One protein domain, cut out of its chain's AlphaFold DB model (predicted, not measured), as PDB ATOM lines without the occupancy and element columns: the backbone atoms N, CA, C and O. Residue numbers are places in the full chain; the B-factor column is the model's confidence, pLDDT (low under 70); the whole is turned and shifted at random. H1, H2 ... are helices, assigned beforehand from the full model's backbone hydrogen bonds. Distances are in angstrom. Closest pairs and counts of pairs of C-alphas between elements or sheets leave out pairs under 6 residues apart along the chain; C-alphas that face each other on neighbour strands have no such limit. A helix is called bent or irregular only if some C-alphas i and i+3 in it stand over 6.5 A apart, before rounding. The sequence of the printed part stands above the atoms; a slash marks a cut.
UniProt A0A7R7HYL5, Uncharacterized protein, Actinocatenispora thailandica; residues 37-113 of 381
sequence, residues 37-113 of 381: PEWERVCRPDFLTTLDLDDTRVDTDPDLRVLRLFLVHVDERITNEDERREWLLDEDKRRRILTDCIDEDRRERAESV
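AT A GLANCE: This is residues 37 to 113 of the 381 residues of an uncharacterized protein of Actinocatenispora thailandica (UniProt A0A7R7HYL5). Two helices, H2 and H4, cross as a slanted X, with the short H3 at one end of the pair between them along the chain. H1 lies to one side, near H2 and H4 but touching neither, and residues 107 to 113 of H4 stick out as a free arm. The printed part has 77 residues with four named helices, H1 to H4 in chain order, and no named strand: all helix. It is compact, with a radius of gyration of the C-alphas of 12.8 A, and spans 40 by 27 by 18 A.

IN THESE COORDINATES: Find C-alpha 38 at (22.587, -50.888, 47.211); from there H1, residues 38 to 51, runs 20.2 A. It is irregular, only just: C-alphas 42 and 45 are 7.0 A apart. H2, residues 62 to 77, runs 24.0 A and is also only just irregular, with C-alphas 63 and 66 6.7 A apart. H3 is residues 81 to 89, 12.5 A; H4, residues 91 to 113, runs 32.6 A to C-alpha 113 at (7.318, -34.045, 19.681).

HOW THE PARTS SIT: H1 and H3 are close but not clearly touching; their closest C-alphas, Trp 39 and Leu 88, are 7.4 A apart. Look at residues 65 to 70 of H2 and 97 to 105 of H4, where the two touch, closest at the C-alphas of Val 66 and Ile 102, 5.9 A. They run opposite ways at a steep tilt of 52 degrees. H3 and H4 touch only at the corner, only just, with 3 pairs of C-alphas within 8 A, the closest Trp 87 and Lys 93, 6.8 A. Every O i to N i+4 pair is within hydrogen-bond range in H3 and H4, against 8 of 10 in H1 and 10 of 12 in H2.

THE WHOLE: The farthest C-alphas, Asp 82 and Val 113, are 40.1 A apart. The printed part has no cut and no long link. Mean pLDDT of the printed part is 71.2; 36 residues are under 70, among them residues 50 to 71.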
ATOM      1  N   PRO A  37      20.900 -46.524  48.505       61.31
ATOM      2  CA  PRO A  37      20.487 -47.921  48.425       61.31
ATOM      3  C   PRO A  37      21.400 -48.733  47.500       61.31
ATOM      4  O   PRO A  37      21.951 -48.224  46.525       61.31
ATOM      5  N   GLU A  38      21.585 -50.011  47.834       60.88
ATOM      6  CA  GLU A  38      22.587 -50.888  47.211       60.88
ATOM      7  C   GLU A  38      22.465 -50.940  45.684       60.88
ATOM      8  O   GLU A  38      23.471 -50.856  44.983       60.88
ATOM      9  N   TRP A  39      21.239 -50.979  45.158       62.06
ATOM     10  CA  TRP A  39      21.007 -50.969  43.717       62.06
ATOM     11  C   TRP A  39      21.497 -49.667  43.060       62.06
ATOM     12  O   TRP A  39      22.026 -49.724  41.955       62.06
ATOM     13  N   GLU A  40      21.377 -48.506  43.718       63.97
ATOM     14  CA  GLU A  40      21.826 -47.227  43.159       63.97
ATOM     15  C   GLU A  40      23.354 -47.204  43.115       63.97
ATOM     16  O   GLU A  40      23.936 -46.868  42.091       63.97
ATOM     17  N   ARG A  41      24.027 -47.667  44.175       71.25
ATOM     18  CA  ARG A  41      25.493 -47.818  44.165       71.25
ATOM     19  C   ARG A  41      25.986 -48.761  43.070       71.25
ATOM     20  O   ARG A  41      27.029 -48.492  42.481       71.25
ATOM     21  N   VAL A  42      25.272 -49.859  42.828       67.12
ATOM     22  CA  VAL A  42      25.682 -50.898  41.872       67.12
ATOM     23  C   VAL A  42      25.359 -50.507  40.428       67.12
ATOM     24  O   VAL A  42      26.175 -50.741  39.546       67.12
ATOM     25  N   CYS A  43      24.197 -49.904  40.174       62.81
ATOM     26  CA  CYS A  43      23.714 -49.647  38.816       62.81
ATOM     27  C   CYS A  43      24.005 -48.224  38.315       62.81
ATOM     28  O   CYS A  43      24.113 -48.039  37.104       62.81
ATOM     29  N   ARG A  44      24.148 -47.218  39.195       68.81
ATOM     30  CA  ARG A  44      24.381 -45.814  38.791       68.81
ATOM     31  C   ARG A  44      25.637 -45.640  37.927       68.81
ATOM     32  O   ARG A  44      25.518 -44.961  36.914       68.81
ATOM     33  N   PRO A  45      26.800 -46.257  38.220       71.12
ATOM     34  CA  PRO A  45      27.984 -46.099  37.370       71.12
ATOM     35  C   PRO A  45      27.780 -46.628  35.944       71.12
ATOM     36  O   PRO A  45      28.114 -45.938  34.980       71.12
ATOM     37  N   ASP A  46      27.185 -47.815  35.803       65.19
ATOM     38  CA  ASP A  46      26.908 -48.426  34.497       65.19
ATOM     39  C   ASP A  46      25.883 -47.599  33.713       65.19
ATOM     40  O   ASP A  46      26.020 -47.403  32.507       65.19
ATOM     41  N   PHE A  47      24.878 -47.068  34.410       64.81
ATOM     42  CA  PHE A  47      23.837 -46.221  33.839       64.81
ATOM     43  C   PHE A  47      24.401 -44.893  33.316       64.81
ATOM     44  O   PHE A  47      24.172 -44.544  32.159       64.81
ATOM     45  N   LEU A  48      25.197 -44.195  34.133       65.50
ATOM     46  CA  LEU A  48      25.883 -42.960  33.749       65.50
ATOM     47  C   LEU A  48      26.812 -43.177  32.556       65.50
ATOM     48  O   LEU A  48      26.777 -42.411  31.600       65.50
ATOM     49  N   THR A  49      27.582 -44.267  32.578       70.44
ATOM     50  CA  THR A  49      28.490 -44.625  31.480       70.44
ATOM     51  C   THR A  49      27.727 -44.943  30.194       70.44
ATOM     52  O   THR A  49      28.143 -44.543  29.113       70.44
ATOM     53  N   THR A  50      26.603 -45.658  30.291       62.75
ATOM     54  CA  THR A  50      25.811 -46.067  29.118       62.75
ATOM     55  C   THR A  50      25.097 -44.885  28.464       62.75
ATOM     56  O   THR A  50      24.930 -44.871  27.247       62.75
ATOM     57  N   LEU A  51      24.674 -43.904  29.261       58.53
ATOM     58  CA  LEU A  51      23.981 -42.711  28.776       58.53
ATOM     59  C   LEU A  51      24.905 -41.512  28.528       58.53
ATOM     60  O   LEU A  51      24.414 -40.467  28.116       58.53
ATOM     61  N   ASP A  52      26.212 -41.665  28.760       66.88
ATOM     62  CA  ASP A  52      27.207 -40.585  28.684       66.88
ATOM     63  C   ASP A  52      26.817 -39.355  29.535       66.88
ATOM     64  O   ASP A  52      26.928 -38.200  29.126       66.88
ATOM     65  N   LEU A  53      26.300 -39.621  30.739       61.97
ATOM     66  CA  LEU A  53      25.859 -38.604  31.692       61.97
ATOM     67  C   LEU A  53      26.906 -38.412  32.791       61.97
ATOM     68  O   LEU A  53      27.471 -39.378  33.306       61.97
ATOM     69  N   ASP A  54      27.128 -37.160  33.196       67.31
ATOM     70  CA  ASP A  54      27.941 -36.841  34.370       67.31
ATOM     71  C   ASP A  54      27.083 -36.799  35.649       67.31
ATOM     72  O   ASP A  54      25.884 -36.516  35.613       67.31
ATOM     73  N   ASP A  55      27.707 -37.095  36.791       56.03
ATOM     74  CA  ASP A  55      27.036 -37.273  38.085       56.03
ATOM     75  C   ASP A  55      26.306 -36.013  38.594       56.03
ATOM     76  O   ASP A  55      25.355 -36.126  39.362       56.03
ATOM     77  N   THR A  56      26.722 -34.825  38.147       57.81
ATOM     78  CA  THR A  56      26.125 -33.522  38.483       57.81
ATOM     79  C   THR A  56      24.913 -33.168  37.623       57.81
ATOM     80  O   THR A  56      24.057 -32.410  38.077       57.81
ATOM     81  N   ARG A  57      24.788 -33.743  36.417       55.31
ATOM     82  CA  ARG A  57      23.618 -33.554  35.539       55.31
ATOM     83  C   ARG A  57      22.391 -34.308  36.031       55.31
ATOM     84  O   ARG A  57      21.278 -33.808  35.898       55.31
ATOM     85  N   VAL A  58      22.603 -35.466  36.657       52.78
ATOM     86  CA  VAL A  58      21.555 -36.313  37.249       52.78
ATOM     87  C   VAL A  58      20.593 -35.486  38.099       52.78
ATOM     88  O   VAL A  58      19.386 -35.562  37.918       52.78
ATOM     89  N   ASP A  59      21.101 -34.627  38.973       44.56
ATOM     90  CA  ASP A  59      20.258 -33.971  39.974       44.56
ATOM     91  C   ASP A  59      19.355 -32.853  39.405       44.56
ATOM     92  O   ASP A  59      18.458 -32.374  40.101       44.56
ATOM     93  N   THR A  60      19.547 -32.452  38.143       44.50
ATOM     94  CA  THR A  60      18.862 -31.299  37.531       44.50
ATOM     95  C   THR A  60      18.086 -31.604  36.249       44.50
ATOM     96  O   THR A  60      17.340 -30.741  35.787       44.50
ATOM     97  N   ASP A  61      18.243 -32.794  35.661       51.00
ATOM     98  CA  ASP A  61      17.896 -33.009  34.253       51.00
ATOM     99  C   ASP A  61      16.572 -33.787  34.035       51.00
ATOM    100  O   ASP A  61      16.399 -34.888  34.580       51.00
ATOM    101  N   PRO A  62      15.622 -33.273  33.221       50.97
ATOM    102  CA  PRO A  62      14.483 -34.049  32.719       50.97
ATOM    103  C   PRO A  62      14.875 -35.350  31.986       50.97
ATOM    104  O   PRO A  62      14.048 -36.263  31.909       50.97
ATOM    105  N   ASP A  63      16.124 -35.497  31.533       51.94
ATOM    106  CA  ASP A  63      16.664 -36.729  30.941       51.94
ATOM    107  C   ASP A  63      16.807 -37.904  31.938       51.94
ATOM    108  O   ASP A  63      17.015 -39.052  31.533       51.94
ATOM    109  N   LEU A  64      16.568 -37.694  33.241       63.25
ATOM    110  CA  LEU A  64      16.421 -38.789  34.214       63.25
ATOM    111  C   LEU A  64      15.140 -39.619  34.059       63.25
ATOM    112  O   LEU A  64      14.902 -40.549  34.837       63.25
ATOM    113  N   ARG A  65      14.299 -39.329  33.067       65.50
ATOM    114  CA  ARG A  65      13.105 -40.128  32.782       65.50
ATOM    115  C   ARG A  65      13.435 -41.593  32.495       65.50
ATOM    116  O   ARG A  65      12.747 -42.467  33.014       65.50
ATOM    117  N   VAL A  66      14.536 -41.861  31.792       65.38
ATOM    118  CA  VAL A  66      15.036 -43.227  31.557       65.38
ATOM    119  C   VAL A  66      15.384 -43.915  32.875       65.38
ATOM    120  O   VAL A  66      15.071 -45.089  33.052       65.38
ATOM    121  N   LEU A  67      15.978 -43.186  33.827       66.94
ATOM    122  CA  LEU A  67      16.298 -43.730  35.144       66.94
ATOM    123  C   LEU A  67      15.007 -44.054  35.892       66.94
ATOM    124  O   LEU A  67      14.875 -45.140  36.431       66.94
ATOM    125  N   ARG A  68      14.014 -43.163  35.871       67.62
ATOM    126  CA  ARG A  68      12.713 -43.415  36.511       67.62
ATOM    127  C   ARG A  68      11.984 -44.605  35.891       67.62
ATOM    128  O   ARG A  68      11.508 -45.446  36.642       67.62
ATOM    129  N   LEU A  69      11.936 -44.706  34.561       68.56
ATOM    130  CA  LEU A  69      11.350 -45.850  33.850       68.56
ATOM    131  C   LEU A  69      12.074 -47.145  34.207       68.56
ATOM    132  O   LEU A  69      11.431 -48.137  34.529       68.56
ATOM    133  N   PHE A  70      13.406 -47.116  34.239       69.88
ATOM    134  CA  PHE A  70      14.211 -48.251  34.668       69.88
ATOM    135  C   PHE A  70      13.882 -48.665  36.105       69.88
ATOM    136  O   PHE A  70      13.706 -49.848  36.373       69.88
ATOM    137  N   LEU A  71      13.732 -47.709  37.025       68.81
ATOM    138  CA  LEU A  71      13.394 -47.990  38.420       68.81
ATOM    139  C   LEU A  71      11.984 -48.526  38.600       68.81
ATOM    140  O   LEU A  71      11.813 -49.490  39.339       68.81
ATOM    141  N   VAL A  72      11.006 -47.961  37.896       71.62
ATOM    142  CA  VAL A  72       9.639 -48.492  37.864       71.62
ATOM    143  C   VAL A  72       9.655 -49.920  37.332       71.62
ATOM    144  O   VAL A  72       9.100 -50.809  37.962       71.62
ATOM    145  N   HIS A  73      10.374 -50.184  36.240       70.31
ATOM    146  CA  HIS A  73      10.438 -51.521  35.649       70.31
ATOM    147  C   HIS A  73      11.126 -52.543  36.558       70.31
ATOM    148  O   HIS A  73      10.740 -53.711  36.587       70.31
ATOM    149  N   VAL A  74      12.147 -52.113  37.304       68.00
ATOM    150  CA  VAL A  74      12.826 -52.927  38.322       68.00
ATOM    151  C   VAL A  74      11.894 -53.226  39.493       68.00
ATOM    152  O   VAL A  74      11.863 -54.364  39.951       68.00
ATOM    153  N   ASP A  75      11.126 -52.247  39.962       67.94
ATOM    154  CA  ASP A  75      10.232 -52.398  41.115       67.94
ATOM    155  C   ASP A  75       8.971 -53.212  40.767       67.94
ATOM    156  O   ASP A  75       8.586 -54.113  41.508       67.94
ATOM    157  N   GLU A  76       8.375 -52.984  39.592       74.25
ATOM    158  CA  GLU A  76       7.179 -53.698  39.125       74.25
ATOM    159  C   GLU A  76       7.451 -55.169  38.788       74.25
ATOM    160  O   GLU A  76       6.583 -56.025  38.980       74.25
ATOM    161  N   ARG A  77       8.637 -55.489  38.252       67.56
ATOM    162  CA  ARG A  77       8.950 -56.858  37.806       67.56
ATOM    163  C   ARG A  77       9.644 -57.711  38.848       67.56
ATOM    164  O   ARG A  77       9.629 -58.931  38.700       67.56
ATOM    165  N   ILE A  78      10.257 -57.112  39.864       68.12
ATOM    166  CA  ILE A  78      11.018 -57.846  40.869       68.12
ATOM    167  C   ILE A  78      10.260 -57.810  42.188       68.12
ATOM    168  O   ILE A  78      10.485 -56.970  43.056       68.12
ATOM    169  N   THR A  79       9.348 -58.765  42.336       70.75
ATOM    170  CA  THR A  79       8.467 -58.841  43.509       70.75
ATOM    171  C   THR A  79       9.099 -59.571  44.698       70.75
ATOM    172  O   THR A  79       8.586 -59.470  45.811       70.75
ATOM    173  N   ASN A  80      10.214 -60.294  44.498       79.06
ATOM    174  CA  ASN A  80      10.917 -61.009  45.567       79.06
ATOM    175  C   ASN A  80      12.427 -60.677  45.626       79.06
ATOM    176  O   ASN A  80      13.056 -60.309  44.635       79.06
ATOM    177  N   GLU A  81      13.013 -60.821  46.819       71.06
ATOM    178  CA  GLU A  81      14.402 -60.440  47.122       71.06
ATOM    179  C   GLU A  81      15.462 -61.318  46.421       71.06
ATOM    180  O   GLU A  81      16.543 -60.833  46.078       71.06
ATOM    181  N   ASP A  82      15.151 -62.586  46.153       75.75
ATOM    182  CA  ASP A  82      16.037 -63.523  45.453       75.75
ATOM    183  C   ASP A  82      16.104 -63.218  43.949       75.75
ATOM    184  O   ASP A  82      17.194 -63.185  43.379       75.75
ATOM    185  N   GLU A  83      14.973 -62.886  43.319       74.94
ATOM    186  CA  GLU A  83      14.913 -62.376  41.944       74.94
ATOM    187  C   GLU A  83      15.644 -61.037  41.829       74.94
ATOM    188  O   GLU A  83      16.289 -60.775  40.814       74.94
ATOM    189  N   ARG A  84      15.604 -60.205  42.883       74.00
ATOM    190  CA  ARG A  84      16.363 -58.947  42.942       74.00
ATOM    191  C   ARG A  84      17.858 -59.199  42.954       74.00
ATOM    192  O   ARG A  84      18.580 -58.542  42.208       74.00
ATOM    193  N   ARG A  85      18.329 -60.163  43.752       72.44
ATOM    194  CA  ARG A  85      19.744 -60.562  43.765       72.44
ATOM    195  C   ARG A  85      20.176 -61.175  42.440       72.44
ATOM    196  O   ARG A  85      21.219 -60.791  41.926       72.44
ATOM    197  N   GLU A  86      19.390 -62.085  41.874       78.75
ATOM    198  CA  GLU A  86      19.696 -62.694  40.576       78.75
ATOM    199  C   GLU A  86      19.761 -61.633  39.471       78.75
ATOM    200  O   GLU A  86      20.696 -61.610  38.674       78.75
ATOM    201  N   TRP A  87      18.817 -60.690  39.472       77.56
ATOM    202  CA  TRP A  87      18.786 -59.585  38.522       77.56
ATOM    203  C   TRP A  87      19.965 -58.617  38.688       77.56
ATOM    204  O   TRP A  87      20.548 -58.202  37.690       77.56
ATOM    205  N   LEU A  88      20.351 -58.278  39.924       72.44
ATOM    206  CA  LEU A  88      21.512 -57.418  40.189       72.44
ATOM    207  C   LEU A  88      22.825 -58.056  39.716       72.44
ATOM    208  O   LEU A  88      23.756 -57.339  39.355       72.44
ATOM    209  N   LEU A  89      22.901 -59.388  39.708       80.38
ATOM    210  CA  LEU A  89      24.095 -60.132  39.310       80.38
ATOM    211  C   LEU A  89      24.157 -60.421  37.800       80.38
ATOM    212  O   LEU A  89      25.250 -60.624  37.275       80.38
ATOM    213  N   ASP A  90      23.026 -60.402  37.088       85.25
ATOM    214  CA  ASP A  90      22.962 -60.640  35.641       85.25
ATOM    215  C   ASP A  90      23.106 -59.326  34.846       85.25
ATOM    216  O   ASP A  90      22.164 -58.556  34.645       85.25
ATOM    217  N   GLU A  91      24.329 -59.050  34.395       80.12
ATOM    218  CA  GLU A  91      24.663 -57.856  33.612       80.12
ATOM    219  C   GLU A  91      23.930 -57.788  32.260       80.12
ATOM    220  O   GLU A  91      23.482 -56.713  31.854       80.12
ATOM    221  N   ASP A  92      23.731 -58.921  31.582       84.38
ATOM    222  CA  ASP A  92      23.062 -58.957  30.277       84.38
ATOM    223  C   ASP A  92      21.572 -58.626  30.412       84.38
ATOM    224  O   ASP A  92      21.010 -57.888  29.593       84.38
ATOM    225  N   LYS A  93      20.923 -59.134  31.467       81.19
ATOM    226  CA  LYS A  93      19.523 -58.815  31.778       81.19
ATOM    227  C   LYS A  93      19.349 -57.331  32.107       81.19
ATOM    228  O   LYS A  93      18.404 -56.716  31.608       81.19
ATOM    229  N   ARG A  94      20.278 -56.743  32.875       80.06
ATOM    230  CA  ARG A  94      20.292 -55.300  33.180       80.06
ATOM    231  C   ARG A  94      20.441 -54.453  31.916       80.06
ATOM    232  O   ARG A  94      19.634 -53.550  31.703       80.06
ATOM    233  N   ARG A  95      21.396 -54.782  31.037       77.75
ATOM    234  CA  ARG A  95      21.612 -54.056  29.770       77.75
ATOM    235  C   ARG A  95      20.399 -54.100  28.838       77.75
ATOM    236  O   ARG A  95      20.064 -53.078  28.241       77.75
ATOM    237  N   ARG A  96      19.729 -55.253  28.712       84.38
ATOM    238  CA  ARG A  96      18.517 -55.378  27.875       84.38
ATOM    239  C   ARG A  96      17.388 -54.486  28.374       84.38
ATOM    240  O   ARG A  96      16.837 -53.734  27.586       84.38
ATOM    241  N   ILE A  97      17.098 -54.525  29.674       79.50
ATOM    242  CA  ILE A  97      16.047 -53.686  30.265       79.50
ATOM    243  C   ILE A  97      16.386 -52.205  30.115       79.50
ATOM    244  O   ILE A  97      15.521 -51.420  29.750       79.50
ATOM    245  N   LEU A  98      17.645 -51.825  30.340       76.62
ATOM    246  CA  LEU A  98      18.079 -50.449  30.131       76.62
ATOM    247  C   LEU A  98      17.858 -50.002  28.677       76.62
ATOM    248  O   LEU A  98      17.363 -48.905  28.447       76.62
ATOM    249  N   THR A  99      18.167 -50.865  27.707       80.06
ATOM    250  CA  THR A  99      17.925 -50.590  26.282       80.06
ATOM    251  C   THR A  99      16.431 -50.437  25.992       80.06
ATOM    252  O   THR A  99      16.043 -49.466  25.350       80.06
ATOM    253  N   ASP A 100      15.588 -51.325  26.528       82.06
ATOM    254  CA  ASP A 100      14.132 -51.238  26.380       82.06
ATOM    255  C   ASP A 100      13.585 -49.915  26.951       82.06
ATOM    256  O   ASP A 100      12.789 -49.248  26.292       82.06
ATOM    257  N   CYS A 101      14.051 -49.491  28.134       78.12
ATOM    258  CA  CYS A 101      13.654 -48.219  28.748       78.12
ATOM    259  C   CYS A 101      14.113 -47.003  27.928       78.12
ATOM    260  O   CYS A 101      13.372 -46.030  27.812       78.12
ATOM    261  N   ILE A 102      15.318 -47.047  27.347       78.12
ATOM    262  CA  ILE A 102      15.817 -45.991  26.451       78.12
ATOM    263  C   ILE A 102      14.943 -45.902  25.195       78.12
ATOM    264  O   ILE A 102      14.584 -44.804  24.768       78.12
ATOM    265  N   ASP A 103      14.599 -47.039  24.594       81.88
ATOM    266  CA  ASP A 103      13.793 -47.084  23.374       81.88
ATOM    267  C   ASP A 103      12.338 -46.659  23.623       81.88
ATOM    268  O   ASP A 103      11.727 -46.008  22.772       81.88
ATOM    269  N   GLU A 104      11.779 -46.999  24.785       84.75
ATOM    270  CA  GLU A 104      10.464 -46.526  25.220       84.75
ATOM    271  C   GLU A 104      10.453 -45.011  25.427       84.75
ATOM    272  O   GLU A 104       9.621 -44.322  24.838       84.75
ATOM    273  N   ASP A 105      11.424 -44.481  26.165       81.44
ATOM    274  CA  ASP A 105      11.540 -43.045  26.396       81.44
ATOM    275  C   ASP A 105      11.748 -42.265  25.086       81.44
ATOM    276  O   ASP A 105      11.107 -41.237  24.859       81.44
ATOM    277  N   ARG A 106      12.572 -42.785  24.164       82.31
ATOM    278  CA  ARG A 106      12.720 -42.222  22.811       82.31
ATOM    279  C   ARG A 106      11.399 -42.207  22.051       82.31
ATOM    280  O   ARG A 106      11.084 -41.206  21.411       82.31
ATOM    281  N   ARG A 107      10.614 -43.287  22.118       86.50
ATOM    282  CA  ARG A 107       9.303 -43.370  21.457       86.50
ATOM    283  C   ARG A 107       8.327 -42.351  22.035       86.50
ATOM    284  O   ARG A 107       7.669 -41.650  21.273       86.50
ATOM    285  N   GLU A 108       8.256 -42.235  23.357       85.75
ATOM    286  CA  GLU A 108       7.386 -41.264  24.021       85.75
ATOM    287  C   GLU A 108       7.804 -39.819  23.734       85.75
ATOM    288  O   GLU A 108       6.945 -38.971  23.480       85.75
ATOM    289  N   ARG A 109       9.113 -39.532  23.723       84.06
ATOM    290  CA  ARG A 109       9.644 -38.232  23.296       84.06
ATOM    291  C   ARG A 109       9.246 -37.933  21.855       84.06
ATOM    292  O   ARG A 109       8.664 -36.882  21.605       84.06
ATOM    293  N   ALA A 110       9.457 -38.873  20.935       87.06
ATOM    294  CA  ALA A 110       9.056 -38.718  19.539       87.06
ATOM    295  C   ALA A 110       7.540 -38.504  19.385       87.06
ATOM    296  O   ALA A 110       7.106 -37.706  18.553       87.06
ATOM    297  N   GLU A 111       6.715 -39.168  20.198       90.44
ATOM    298  CA  GLU A 111       5.271 -38.943  20.220       90.44
ATOM    299  C   GLU A 111       4.890 -37.561  20.755       90.44
ATOM    300  O   GLU A 111       4.067 -36.893  20.132       90.44
ATOM    301  N   SER A 112       5.475 -37.109  21.865       89.75
ATOM    302  CA  SER A 112       5.236 -35.762  22.407       89.75
ATOM    303  C   SER A 112       5.685 -34.677  21.423       89.75
ATOM    304  O   SER A 112       4.961 -33.714  21.153       89.75
ATOM    305  N   VAL A 113       6.829 -34.895  20.766       92.06
ATOM    306  CA  VAL A 113       7.318 -34.045  19.681       92.06
ATOM    307  C   VAL A 113       6.329 -34.008  18.514       92.06
ATOM    308  O   VAL A 113       6.004 -32.925  18.023       92.06
TER     309      VAL A 113